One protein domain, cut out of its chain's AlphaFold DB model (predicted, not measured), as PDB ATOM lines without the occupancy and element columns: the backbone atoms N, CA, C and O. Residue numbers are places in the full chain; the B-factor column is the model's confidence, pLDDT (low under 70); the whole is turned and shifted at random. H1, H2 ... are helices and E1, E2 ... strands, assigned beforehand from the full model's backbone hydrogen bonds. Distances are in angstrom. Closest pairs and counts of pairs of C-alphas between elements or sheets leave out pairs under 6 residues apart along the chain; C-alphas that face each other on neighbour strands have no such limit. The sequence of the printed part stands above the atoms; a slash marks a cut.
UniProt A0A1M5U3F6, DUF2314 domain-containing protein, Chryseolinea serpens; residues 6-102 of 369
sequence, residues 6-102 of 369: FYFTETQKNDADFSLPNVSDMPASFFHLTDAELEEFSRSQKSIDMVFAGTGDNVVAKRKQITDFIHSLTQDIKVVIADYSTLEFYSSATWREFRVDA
ATOM      1  N   PHE A   6     256.547 238.555 174.924       92.50
ATOM      2  CA  PHE A   6     256.507 237.106 175.020       92.50
ATOM      3  C   PHE A   6     255.898 236.527 173.749       92.50
ATOM      4  O   PHE A   6     255.156 237.210 173.035       92.50
ATOM      5  N   TYR A   7     256.197 235.266 173.471       94.25
ATOM      6  CA  TYR A   7     255.532 234.508 172.421       94.25
ATOM      7  C   TYR A   7     255.313 233.060 172.854       94.25
ATOM      8  O   TYR A   7     255.982 232.553 173.756       94.25
ATOM      9  N   PHE A   8     254.347 232.425 172.194       94.75
ATOM     10  CA  PHE A   8     253.966 231.040 172.416       94.75
ATOM     11  C   PHE A   8     254.160 230.241 171.138       94.75
ATOM     12  O   PHE A   8     253.784 230.712 170.061       94.75
ATOM     13  N   THR A   9     254.679 229.028 171.274       95.62
ATOM     14  CA  THR A   9     254.717 228.045 170.189       95.62
ATOM     15  C   THR A   9     254.046 226.771 170.681       95.62
ATOM     16  O   THR A   9     254.416 226.257 171.729       95.62
ATOM     17  N   GLU A  10     253.037 226.274 169.966       95.94
ATOM     18  CA  GLU A  10     252.483 224.937 170.216       95.94
ATOM     19  C   GLU A  10     253.199 223.948 169.296       95.94
ATOM     20  O   GLU A  10     253.278 224.191 168.090       95.94
ATOM     21  N   THR A  11     253.677 222.834 169.850       95.94
ATOM     22  CA  THR A  11     254.172 221.696 169.066       95.94
ATOM     23  C   THR A  11     253.497 220.403 169.513       95.94
ATOM     24  O   THR A  11     252.948 220.298 170.616       95.94
ATOM     25  N   GLN A  12     253.480 219.408 168.634       96.56
ATOM     26  CA  GLN A  12     252.848 218.107 168.841       96.56
ATOM     27  C   GLN A  12     253.799 216.986 168.425       96.56
ATOM     28  O   GLN A  12     254.676 217.200 167.604       96.56
ATOM     29  N   LYS A  13     253.598 215.759 168.920       92.06
ATOM     30  CA  LYS A  13     254.528 214.619 168.751       92.06
ATOM     31  C   LYS A  13     255.042 214.337 167.328       92.06
ATOM     32  O   LYS A  13     256.094 213.726 167.176       92.06
ATOM     33  N   ASN A  14     254.297 214.729 166.299       93.12
ATOM     34  CA  ASN A  14     254.680 214.506 164.903       93.12
ATOM     35  C   ASN A  14     255.372 215.717 164.256       93.12
ATOM     36  O   ASN A  14     255.798 215.620 163.106       93.12
ATOM     37  N   ASP A  15     255.463 216.838 164.966       94.62
ATOM     38  CA  ASP A  15     256.196 218.019 164.532       94.62
ATOM     39  C   ASP A  15     257.697 217.768 164.702       94.62
ATOM     40  O   ASP A  15     258.128 217.114 165.651       94.62
ATOM     41  N   ALA A  16     258.505 218.299 163.782       92.31
ATOM     42  CA  ALA A  16     259.956 218.091 163.790       92.31
ATOM     43  C   ALA A  16     260.637 218.636 165.058       92.31
ATOM     44  O   ALA A  16     261.656 218.096 165.482       92.31
ATOM     45  N   ASP A  17     260.049 219.674 165.657       88.75
ATOM     46  CA  ASP A  17     260.601 220.388 166.808       88.75
ATOM     47  C   ASP A  17     260.044 219.880 168.151       88.75
ATOM     48  O   ASP A  17     260.490 220.320 169.212       88.75
ATOM     49  N   PHE A  18     259.093 218.933 168.141       90.50
ATOM     50  CA  PHE A  18     258.602 218.340 169.382       90.50
ATOM     51  C   PHE A  18     259.650 217.391 169.957       90.50
ATOM     52  O   PHE A  18     259.955 216.338 169.392       90.50
ATOM     53  N   SER A  19     260.157 217.731 171.136       88.19
ATOM     54  CA  SER A  19     261.025 216.858 171.912       88.19
ATOM     55  C   SER A  19     260.573 216.835 173.364       88.19
ATOM     56  O   SER A  19     260.236 217.863 173.948       88.19
ATOM     57  N   LEU A  20     260.543 215.634 173.940       86.81
ATOM     58  CA  LEU A  20     260.471 215.469 175.382       86.81
ATOM     59  C   LEU A  20     261.869 215.101 175.873       86.81
ATOM     60  O   LEU A  20     262.526 214.264 175.244       86.81
ATOM     61  N   PRO A  21     262.327 215.691 176.983       84.31
ATOM     62  CA  PRO A  21     263.569 215.277 177.602       84.31
ATOM     63  C   PRO A  21     263.484 213.802 177.991       84.31
ATOM     64  O   PRO A  21     262.450 213.325 178.472       84.31
ATOM     65  N   ASN A  22     264.581 213.073 177.782       85.44
ATOM     66  CA  ASN A  22     264.653 211.696 178.233       85.44
ATOM     67  C   ASN A  22     264.801 211.672 179.756       85.44
ATOM     68  O   ASN A  22     265.878 211.914 180.296       85.44
ATOM     69  N   VAL A  23     263.700 211.367 180.438       84.31
ATOM     70  CA  VAL A  23     263.621 211.327 181.900       84.31
ATOM     71  C   VAL A  23     264.673 210.397 182.515       84.31
ATOM     72  O   VAL A  23     265.196 210.713 183.577       84.31
ATOM     73  N   SER A  24     265.026 209.283 181.855       83.75
ATOM     74  CA  SER A  24     266.022 208.338 182.388       83.75
ATOM     75  C   SER A  24     267.437 208.904 182.456       83.75
ATOM     76  O   SER A  24     268.265 208.377 183.196       83.75
ATOM     77  N   ASP A  25     267.714 209.942 181.671       84.94
ATOM     78  CA  ASP A  25     269.048 210.517 181.519       84.94
ATOM     79  C   ASP A  25     269.231 211.748 182.420       84.94
ATOM     80  O   ASP A  25     270.318 212.323 182.479       84.94
ATOM     81  N   MET A  26     268.173 212.157 183.127       83.81
ATOM     82  CA  MET A  26     268.165 213.330 183.992       83.81
ATOM     83  C   MET A  26     268.263 212.942 185.474       83.81
ATOM     84  O   MET A  26     267.649 211.963 185.904       83.81
ATOM     85  N   PRO A  27     268.998 213.716 186.293       83.38
ATOM     86  CA  PRO A  27     269.014 213.524 187.736       83.38
ATOM     87  C   PRO A  27     267.610 213.644 188.337       83.38
ATOM     88  O   PRO A  27     266.857 214.553 187.998       83.38
ATOM     89  N   ALA A  28     267.286 212.785 189.307       81.69
ATOM     90  CA  ALA A  28     266.007 212.845 190.019       81.69
ATOM     91  C   ALA A  28     265.748 214.220 190.668       81.69
ATOM     92  O   ALA A  28     264.604 214.646 190.777       81.69
ATOM     93  N   SER A  29     266.811 214.944 191.038       81.81
ATOM     94  CA  SER A  29     266.736 216.295 191.602       81.81
ATOM     95  C   SER A  29     266.151 217.349 190.656       81.81
ATOM     96  O   SER A  29     265.832 218.438 191.117       81.81
ATOM     97  N   PHE A  30     266.020 217.064 189.357       87.38
ATOM     98  CA  PHE A  30     265.390 217.979 188.399       87.38
ATOM     99  C   PHE A  30     263.862 217.869 188.409       87.38
ATOM    100  O   PHE A  30     263.181 218.739 187.872       87.38
ATOM    101  N   PHE A  31     263.304 216.815 189.007       89.38
ATOM    102  CA  PHE A  31     261.873 216.550 188.981       89.38
ATOM    103  C   PHE A  31     261.239 216.842 190.338       89.38
ATOM    104  O   PHE A  31     261.375 216.079 191.291       89.38
ATOM    105  N   HIS A  32     260.443 217.906 190.394       94.44
ATOM    106  CA  HIS A  32     259.518 218.190 191.494       94.44
ATOM    107  C   HIS A  32     258.150 217.566 191.191       94.44
ATOM    108  O   HIS A  32     257.114 218.235 191.236       94.44
ATOM    109  N   LEU A  33     258.183 216.286 190.807       94.12
ATOM    110  CA  LEU A  33     257.061 215.478 190.339       94.12
ATOM    111  C   LEU A  33     256.994 214.172 191.131       94.12
ATOM    112  O   LEU A  33     258.013 213.597 191.504       94.12
ATOM    113  N   THR A  34     255.786 213.665 191.333       93.94
ATOM    114  CA  THR A  34     255.562 212.279 191.754       93.94
ATOM    115  C   THR A  34     255.847 211.305 190.604       93.94
ATOM    116  O   THR A  34     255.748 211.675 189.433       93.94
ATOM    117  N   ASP A  35     256.103 210.029 190.915       92.25
ATOM    118  CA  ASP A  35     256.294 208.979 189.895       92.25
ATOM    119  C   ASP A  35     255.127 208.914 188.892       92.25
ATOM    120  O   ASP A  35     255.330 208.715 187.696       92.25
ATOM    121  N   ALA A  36     253.895 209.130 189.368       92.62
ATOM    122  CA  ALA A  36     252.701 209.144 188.526       92.62
ATOM    123  C   ALA A  36     252.674 210.346 187.566       92.62
ATOM    124  O   ALA A  36     252.330 210.196 186.395       92.62
ATOM    125  N   GLU A  37     253.045 211.539 188.037       94.25
ATOM    126  CA  GLU A  37     253.143 212.732 187.186       94.25
ATOM    127  C   GLU A  37     254.271 212.597 186.157       94.25
ATOM    128  O   GLU A  37     254.107 213.001 185.007       94.25
ATOM    129  N   LEU A  38     255.388 211.978 186.544       92.25
ATOM    130  CA  LEU A  38     256.515 211.709 185.657       92.25
ATOM    131  C   LEU A  38     256.155 210.697 184.560       92.25
ATOM    132  O   LEU A  38     256.469 210.898 183.383       92.25
ATOM    133  N   GLU A  39     255.441 209.628 184.923       90.81
ATOM    134  CA  GLU A  39     254.922 208.656 183.963       90.81
ATOM    135  C   GLU A  39     253.969 209.326 182.966       90.81
ATOM    136  O   GLU A  39     254.044 209.081 181.761       90.81
ATOM    137  N   GLU A  40     253.094 210.213 183.430       90.62
ATOM    138  CA  GLU A  40     252.195 210.948 182.546       90.62
ATOM    139  C   GLU A  40     252.919 211.946 181.647       90.62
ATOM    140  O   GLU A  40     252.620 212.007 180.452       90.62
ATOM    141  N   PHE A  41     253.909 212.662 182.178       92.12
ATOM    142  CA  PHE A  41     254.766 213.548 181.399       92.12
ATOM    143  C   PHE A  41     255.417 212.812 180.226       92.12
ATOM    144  O   PHE A  41     255.352 213.300 179.095       92.12
ATOM    145  N   SER A  42     255.928 211.596 180.456       90.50
ATOM    146  CA  SER A  42     256.545 210.760 179.413       90.50
ATOM    147  C   SER A  42     255.589 210.382 178.268       90.50
ATOM    148  O   SER A  42     256.021 210.012 177.174       90.50
ATOM    149  N   ARG A  43     254.273 210.493 178.496       92.44
ATOM    150  CA  ARG A  43     253.217 210.198 177.517       92.44
ATOM    151  C   ARG A  43     252.666 211.452 176.835       92.44
ATOM    152  O   ARG A  43     251.759 211.323 176.007       92.44
ATOM    153  N   SER A  44     253.188 212.641 177.142       94.06
ATOM    154  CA  SER A  44     252.724 213.905 176.559       94.06
ATOM    155  C   SER A  44     252.778 213.865 175.030       94.06
ATOM    156  O   SER A  44     253.709 213.333 174.427       94.06
ATOM    157  N   GLN A  45     251.743 214.404 174.387       95.38
ATOM    158  CA  GLN A  45     251.628 214.458 172.921       95.38
ATOM    159  C   GLN A  45     251.739 215.884 172.372       95.38
ATOM    160  O   GLN A  45     251.723 216.065 171.156       95.38
ATOM    161  N   LYS A  46     251.792 216.879 173.265       95.38
ATOM    162  CA  LYS A  46     251.790 218.306 172.959       95.38
ATOM    163  C   LYS A  46     252.654 219.060 173.961       95.38
ATOM    164  O   LYS A  46     252.692 218.665 175.126       95.38
ATOM    165  N   SER A  47     253.281 220.140 173.520       94.88
ATOM    166  CA  SER A  47     253.920 221.129 174.386       94.88
ATOM    167  C   SER A  47     253.516 222.537 173.956       94.88
ATOM    168  O   SER A  47     253.128 222.776 172.810       94.88
ATOM    169  N   ILE A  48     253.563 223.461 174.913       95.25
ATOM    170  CA  ILE A  48     253.433 224.893 174.664       95.25
ATOM    171  C   ILE A  48     254.703 225.534 175.203       95.25
ATOM    172  O   ILE A  48     254.903 225.587 176.416       95.25
ATOM    173  N   ASP A  49     255.531 226.037 174.302       94.19
ATOM    174  CA  ASP A  49     256.756 226.735 174.653       94.19
ATOM    175  C   ASP A  49     256.444 228.212 174.855       94.19
ATOM    176  O   ASP A  49     255.889 228.873 173.972       94.19
ATOM    177  N   MET A  50     256.793 228.729 176.033       95.44
ATOM    178  CA  MET A  50     256.601 230.128 176.405       95.44
ATOM    179  C   MET A  50     257.967 230.790 176.540       95.44
ATOM    180  O   MET A  50     258.758 230.408 177.400       95.44
ATOM    181  N   VAL A  51     258.240 231.803 175.720       94.00
ATOM    182  CA  VAL A  51     259.490 232.567 175.806       94.00
ATOM    183  C   VAL A  51     259.170 233.995 176.199       94.00
ATOM    184  O   VAL A  51     258.367 234.659 175.546       94.00
ATOM    185  N   PHE A  52     259.823 234.465 177.259       93.44
ATOM    186  CA  PHE A  52     259.707 235.825 177.771       93.44
ATOM    187  C   PHE A  52     261.014 236.573 177.505       93.44
ATOM    188  O   PHE A  52     262.094 236.069 177.806       93.44
ATOM    189  N   ALA A  53     260.916 237.783 176.966       90.19
ATOM    190  CA  ALA A  53     262.041 238.677 176.742       90.19
ATOM    191  C   ALA A  53     261.775 240.018 177.430       90.19
ATOM    192  O   ALA A  53     260.657 240.532 177.400       90.19
ATOM    193  N   GLY A  54     262.805 240.609 178.033       86.12
ATOM    194  CA  GLY A  54     262.673 241.890 178.718       86.12
ATOM    195  C   GLY A  54     264.001 242.585 178.982       86.12
ATOM    196  O   GLY A  54     265.070 242.082 178.637       86.12
ATOM    197  N   THR A  55     263.915 243.780 179.563       83.94
ATOM    198  CA  THR A  55     265.075 244.545 180.050       83.94
ATOM    199  C   THR A  55     265.350 244.278 181.531       83.94
ATOM    200  O   THR A  55     264.455 243.852 182.266       83.94
ATOM    201  N   GLY A  56     266.560 244.631 181.986       81.19
ATOM    202  CA  GLY A  56     266.996 244.548 183.388       81.19
ATOM    203  C   GLY A  56     266.253 245.461 184.381       81.19
ATOM    204  O   GLY A  56     266.582 245.476 185.566       81.19
ATOM    205  N   ASP A  57     265.242 246.211 183.938       84.50
ATOM    206  CA  ASP A  57     264.437 247.069 184.808       84.50
ATOM    207  C   ASP A  57     263.377 246.253 185.555       84.50
ATOM    208  O   ASP A  57     262.627 245.489 184.947       84.50
ATOM    209  N   ASN A  58     263.254 246.459 186.871       88.19
ATOM    210  CA  ASN A  58     262.232 245.823 187.720       88.19
ATOM    211  C   ASN A  58     262.173 244.283 187.595       88.19
ATOM    212  O   ASN A  58     261.094 243.693 187.685       88.19
ATOM    213  N   VAL A  59     263.323 243.627 187.407       90.19
ATOM    214  CA  VAL A  59     263.425 242.184 187.102       90.19
ATOM    215  C   VAL A  59     262.708 241.284 188.106       90.19
ATOM    216  O   VAL A  59     262.053 240.329 187.703       90.19
ATOM    217  N   VAL A  60     262.731 241.627 189.398       92.88
ATOM    218  CA  VAL A  60     262.010 240.882 190.447       92.88
ATOM    219  C   VAL A  60     260.496 240.944 190.229       92.88
ATOM    220  O   VAL A  60     259.821 239.917 190.256       92.88
ATOM    221  N   ALA A  61     259.952 242.135 189.961       92.94
ATOM    222  CA  ALA A  61     258.520 242.308 189.725       92.94
ATOM    223  C   ALA A  61     258.075 241.619 188.425       92.94
ATOM    224  O   ALA A  61     257.035 240.962 188.410       92.94
ATOM    225  N   LYS A  62     258.879 241.717 187.357       92.50
ATOM    226  CA  LYS A  62     258.611 241.028 186.085       92.50
ATOM    227  C   LYS A  62     258.644 239.508 186.250       92.50
ATOM    228  O   LYS A  62     257.719 238.837 185.799       92.50
ATOM    229  N   ARG A  63     259.646 238.957 186.948       94.50
ATOM    230  CA  ARG A  63     259.712 237.513 187.223       94.50
ATOM    231  C   ARG A  63     258.495 237.049 188.016       94.50
ATOM    232  O   ARG A  63     257.911 236.043 187.633       94.50
ATOM    233  N   LYS A  64     258.063 237.812 189.028       95.44
ATOM    234  CA  LYS A  64     256.837 237.513 189.781       95.44
ATOM    235  C   LYS A  64     255.607 237.451 188.872       95.44
ATOM    236  O   LYS A  64     254.830 236.506 188.949       95.44
ATOM    237  N   GLN A  65     255.435 238.437 187.991       94.69
ATOM    238  CA  GLN A  65     254.312 238.456 187.047       94.69
ATOM    239  C   GLN A  65     254.323 237.236 186.121       94.69
ATOM    240  O   GLN A  65     253.273 236.640 185.895       94.69
ATOM    241  N   ILE A  66     255.496 236.840 185.620       95.62
ATOM    242  CA  ILE A  66     255.653 235.648 184.776       95.62
ATOM    243  C   ILE A  66     255.260 234.384 185.550       95.62
ATOM    244  O   ILE A  66     254.508 233.558 185.038       95.62
ATOM    245  N   THR A  67     255.728 234.229 186.789       96.50
ATOM    246  CA  THR A  67     255.457 233.025 187.585       96.50
ATOM    247  C   THR A  67     254.002 232.935 188.033       96.50
ATOM    248  O   THR A  67     253.425 231.846 187.976       96.50
ATOM    249  N   ASP A  68     253.391 234.068 188.397       96.69
ATOM    250  CA  ASP A  68     251.958 234.178 188.700       96.69
ATOM    251  C   ASP A  68     251.103 233.854 187.462       96.69
ATOM    252  O   ASP A  68     250.087 233.163 187.563       96.69
ATOM    253  N   PHE A  69     251.513 234.344 186.286       96.88
ATOM    254  CA  PHE A  69     250.832 234.092 185.018       96.88
ATOM    255  C   PHE A  69     250.853 232.607 184.660       96.88
ATOM    256  O   PHE A  69     249.793 232.036 184.408       96.88
ATOM    257  N   ILE A  70     252.028 231.969 184.706       97.12
ATOM    258  CA  ILE A  70     252.164 230.529 184.457       97.12
ATOM    259  C   ILE A  70     251.281 229.746 185.434       97.12
ATOM    260  O   ILE A  70     250.466 228.947 184.990       97.12
ATOM    261  N   HIS A  71     251.339 230.042 186.736       97.44
ATOM    262  CA  HIS A  71     250.490 229.365 187.720       97.44
ATOM    263  C   HIS A  71     248.992 229.527 187.421       97.44
ATOM    264  O   HIS A  71     248.236 228.559 187.473       97.44
ATOM    265  N   SER A  72     248.562 230.737 187.054       97.25
ATOM    266  CA  SER A  72     247.160 231.019 186.722       97.25
ATOM    267  C   SER A  72     246.679 230.232 185.500       97.25
ATOM    268  O   SER A  72     245.517 229.831 185.456       97.25
ATOM    269  N   LEU A  73     247.559 229.994 184.520       96.25
ATOM    270  CA  LEU A  73     247.257 229.164 183.352       96.25
ATOM    271  C   LEU A  73     247.171 227.672 183.691       96.25
ATOM    272  O   LEU A  73     246.442 226.941 183.024       96.25
ATOM    273  N   THR A  74     247.924 227.212 184.693       96.25
ATOM    274  CA  THR A  74     248.105 225.782 184.971       96.25
ATOM    275  C   THR A  74     247.341 225.266 186.187       96.25
ATOM    276  O   THR A  74     247.313 224.059 186.402       96.25
ATOM    277  N   GLN A  75     246.752 226.124 187.025       95.25
ATOM    278  CA  GLN A  75     246.157 225.720 188.314       95.25
ATOM    279  C   GLN A  75     245.018 224.690 188.198       95.25
ATOM    280  O   GLN A  75     244.899 223.828 189.066       95.25
ATOM    281  N   ASP A  76     244.240 224.729 187.112       94.06
ATOM    282  CA  ASP A  76     243.050 223.883 186.923       94.06
ATOM    283  C   ASP A  76     243.235 222.798 185.850       94.06
ATOM    284  O   ASP A  76     242.281 222.119 185.460       94.06
ATOM    285  N   ILE A  77     244.459 222.634 185.340       93.12
ATOM    286  CA  ILE A  77     244.771 221.662 184.292       93.12
ATOM    287  C   ILE A  77     245.912 220.749 184.718       93.12
ATOM    288  O   ILE A  77     246.836 221.136 185.430       93.12
ATOM    289  N   LYS A  78     245.857 219.505 184.243       91.88
ATOM    290  CA  LYS A  78     246.921 218.539 184.474       91.88
ATOM    291  C   LYS A  78     248.032 218.753 183.453       91.88
ATOM    292  O   LYS A  78     247.893 218.366 182.296       91.88
ATOM    293  N   VAL A  79     249.105 219.407 183.882       95.25
ATOM    294  CA  VAL A  79     250.256 219.751 183.046       95.25
ATOM    295  C   VAL A  79     251.537 219.682 183.871       95.25
ATOM    296  O   VAL A  79     251.513 219.920 185.080       95.25
ATOM    297  N   VAL A  80     252.645 219.370 183.202       96.12
ATOM    298  CA  VAL A  80     253.994 219.529 183.745       96.12
ATOM    299  C   VAL A  80     254.610 220.788 183.154       96.12
ATOM    300  O   VAL A  80     254.570 221.001 181.944       96.12
ATOM    301  N   ILE A  81     255.162 221.624 184.022       96.75
ATOM    302  CA  ILE A  81     255.835 222.869 183.669       96.75
ATOM    303  C   ILE A  81     257.333 222.585 183.641       96.75
ATOM    304  O   ILE A  81     257.904 222.222 184.666       96.75
ATOM    305  N   ALA A  82     257.963 222.751 182.480       95.06
ATOM    306  CA  ALA A  82     259.410 222.649 182.326       95.06
ATOM    307  C   ALA A  82     260.036 224.052 182.350       95.06
ATOM    308  O   ALA A  82     259.758 224.873 181.474       95.06
ATOM    309  N   ASP A  83     260.882 224.336 183.341       95.38
ATOM    310  CA  ASP A  83     261.702 225.546 183.393       95.38
ATOM    311  C   ASP A  83     263.077 225.248 182.790       95.38
ATOM    312  O   ASP A  83     264.029 224.900 183.485       95.38
ATOM    313  N   TYR A  84     263.194 225.393 181.470       91.81
ATOM    314  CA  TYR A  84     264.451 225.134 180.760       91.81
ATOM    315  C   TYR A  84     265.602 226.058 181.177       91.81
ATOM    316  O   TYR A  84     266.749 225.758 180.859       91.81
ATOM    317  N   SER A  85     265.333 227.160 181.890       92.56
ATOM    318  CA  SER A  85     266.404 228.020 182.404       92.56
ATOM    319  C   SER A  85     267.140 227.404 183.596       92.56
ATOM    320  O   SER A  85     268.318 227.701 183.782       92.56
ATOM    321  N   THR A  86     266.471 226.529 184.357       94.50
ATOM    322  CA  THR A  86     267.034 225.802 185.510       94.50
ATOM    323  C   THR A  86     267.106 224.289 185.299       94.50
ATOM    324  O   THR A  86     267.671 223.586 186.133       94.50
ATOM    325  N   LEU A  87     266.543 223.798 184.187       92.31
ATOM    326  CA  LEU A  87     266.360 222.385 183.841       92.31
ATOM    327  C   LEU A  87     265.442 221.617 184.806       92.31
ATOM    328  O   LEU A  87     265.527 220.395 184.897       92.31
ATOM    329  N   GLU A  88     264.546 222.318 185.503       95.06
ATOM    330  CA  GLU A  88     263.641 221.719 186.486       95.06
ATOM    331  C   GLU A  88     262.210 221.547 185.954       95.06
ATOM    332  O   GLU A  88     261.713 222.342 185.152       95.06
ATOM    333  N   PHE A  89     261.522 220.521 186.454       96.38
ATOM    334  CA  PHE A  89     260.163 220.146 186.071       96.38
ATOM    335  C   PHE A  89     259.236 220.187 187.279       96.38
ATOM    336  O   PHE A  89     259.561 219.655 188.339       96.38
ATOM    337  N   TYR A  90     258.055 220.768 187.095       97.44
ATOM    338  CA  TYR A  90     257.098 221.025 188.164       97.44
ATOM    339  C   TYR A  90     255.706 220.537 187.806       97.44
ATOM    340  O   TYR A  90     255.265 220.647 186.661       97.44
ATOM    341  N   SER A  91     254.970 220.082 188.813       96.62
ATOM    342  CA  SER A  91     253.518 220.073 188.744       96.62
ATOM    343  C   SER A  91     253.009 221.492 188.989       96.62
ATOM    344  O   SER A  91     253.737 222.367 189.459       96.62
ATOM    345  N   SER A  92     251.733 221.748 188.713       96.06
ATOM    346  CA  SER A  92     251.140 223.055 189.025       96.06
ATOM    347  C   SER A  92     251.235 223.401 190.525       96.06
ATOM    348  O   SER A  92     251.423 224.562 190.894       96.06
ATOM    349  N   ALA A  93     251.167 222.381 191.394       95.88
ATOM    350  CA  ALA A  93     251.292 222.539 192.839       95.88
ATOM    351  C   ALA A  93     252.731 222.874 193.259       95.88
ATOM    352  O   ALA A  93     252.935 223.854 193.975       95.88
ATOM    353  N   THR A  94     253.726 222.121 192.779       96.50
ATOM    354  CA  THR A  94     255.132 222.388 193.123       96.50
ATOM    355  C   THR A  94     255.646 223.666 192.458       96.50
ATOM    356  O   THR A  94     256.416 224.400 193.067       96.50
ATOM    357  N   TRP A  95     255.146 224.043 191.275       97.44
ATOM    358  CA  TRP A  95     255.430 225.358 190.687       97.44
ATOM    359  C   TRP A  95     255.001 226.494 191.611       97.44
ATOM    360  O   TRP A  95     255.756 227.441 191.828       97.44
ATOM    361  N   ARG A  96     253.797 226.408 192.189       96.50
ATOM    362  CA  ARG A  96     253.338 227.416 193.144       96.50
ATOM    363  C   ARG A  96     254.268 227.486 194.353       96.50
ATOM    364  O   ARG A  96     254.748 228.569 194.670       96.50
ATOM    365  N   GLU A  97     254.547 226.345 194.974       94.69
ATOM    366  CA  GLU A  97     255.394 226.263 196.167       94.69
ATOM    367  C   GLU A  97     256.790 226.862 195.932       94.69
ATOM    368  O   GLU A  97     257.249 227.697 196.713       94.69
ATOM    369  N   PHE A  98     257.455 226.466 194.843       94.38
ATOM    370  CA  PHE A  98     258.848 226.834 194.597       94.38
ATOM    371  C   PHE A  98     259.018 228.162 193.854       94.38
ATOM    372  O   PHE A  98     259.982 228.870 194.127       94.38
ATOM    373  N   ARG A  99     258.114 228.521 192.931       95.75
ATOM    374  CA  ARG A  99     258.261 229.702 192.056       95.75
ATOM    375  C   ARG A  99     257.336 230.862 192.415       95.75
ATOM    376  O   ARG A  99     257.713 232.010 192.211       95.75
ATOM    377  N   VAL A 100     256.126 230.610 192.909       95.94
ATOM    378  CA  VAL A 100     255.174 231.690 193.239       95.94
ATOM    379  C   VAL A 100     255.348 232.134 194.687       95.94
ATOM    380  O   VAL A 100     255.580 233.312 194.958       95.94
ATOM    381  N   ASP A 101     255.308 231.182 195.615       93.12
ATOM    382  CA  ASP A 101     255.347 231.441 197.054       93.12
ATOM    383  C   ASP A 101     256.768 231.798 197.549       93.12
ATOM    384  O   ASP A 101     256.946 232.258 198.681       93.12
ATOM    385  N   ALA A 102     257.793 231.670 196.692       91.56
ATOM    386  CA  ALA A 102     259.147 232.175 196.947       91.56
ATOM    387  C   ALA A 102     259.226 233.714 197.006       91.56
ATOM    388  O   ALA A 102     260.190 234.265 197.554       91.56
TER     389      ALA A 102
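AT A GLANCE: This is residues 6 to 102 of the 369 residues of the protein "DUF2314 domain-containing protein" of Chryseolinea serpens (UniProt A0A1M5U3F6). A small hairpin of two short strands, E3 and E4, sits in the middle; a long two-stranded ribbon, E1 and E2, runs past it on one side, and helix H3 covers it on the other, with the longer helix H2 alongside H3. H1 stands at one end of the hairpin, and a long loop, residues 13 to 34, runs from the ribbon round to E4. The printed part has 97 residues, with three named helices and four named strands in the order E1 H1 E2 H2 E3 E4 H3, and its class is mixed, helices and strands. Its two sheets, E1 - E2 and E3 - E4, are each antiparallel. The whole is compact, with a radius of gyration of the C-alphas of 13.9 A and spans of 38 by 29 by 27 A.

IN THESE COORDINATES: Strand E1 is residues 6 to 12, 20.3 A long, beginning at C-alpha 6 at (256.507, 237.106, 175.020). Helix H1 is residues 35 to 42, 10.6 A long. Strand E2 is residues 46 to 53, 23.1 A long. Helix H2 is residues 59 to 74, 22.5 A long, beginning at C-alpha 59 at (263.425, 242.184, 187.102). Strands E3, residues 80 to 83, and E4, residues 88 to 91, are 9.8 A and 10.5 A long. Helix H3 is residues 92 to 100, 10.4 A long, ending at C-alpha 100 at (255.174, 231.690, 193.239).

HOW THE PARTS SIT: E1 and E2 are antiparallel neighbours at 163 degrees, with N 9 and O 49 at 3.0 A and N 49 and O 9 at 2.8 A, both within hydrogen-bond range. E2 and E3 are near each other, with 9 pairs of C-alphas within 10 A. E3 and E4 form a hairpin, antiparallel at 151 degrees, with N 81 and O 90 at 2.8 A, within hydrogen-bond range. Residues 31 to 32 make a short parallel pairing with residues 89 to 90 of E4. The closest C-alphas of H1 and E3, those of Phe 41 and Val 80, are 6.5 A apart. The closest C-alphas of E3 and H3, those of Val 80 and Ser 92, are 7.0 A apart. H2 and H3 touch, closest at the C-alphas of Thr 74 and Ser 92, 5.8 A apart. They run opposite ways at a shallow tilt of 9 degrees. H1 is apart from H2 and from H3, and E1 is apart from H2. In H1, H2 and H3 every O i to N i+4 pair is within hydrogen-bond range.

THE WHOLE: The two C-alphas farthest apart, those of Ala 36 and Asp 57, are 39.9 A apart. Residues 55 to 61, of which 59 to 61 belong to H2, stand free. The link from E1 to H1, 22 residues, is long; the other links are tight. The printed part has no cut. The mean pLDDT of the printed part is 92.6, and no printed residue is under 70.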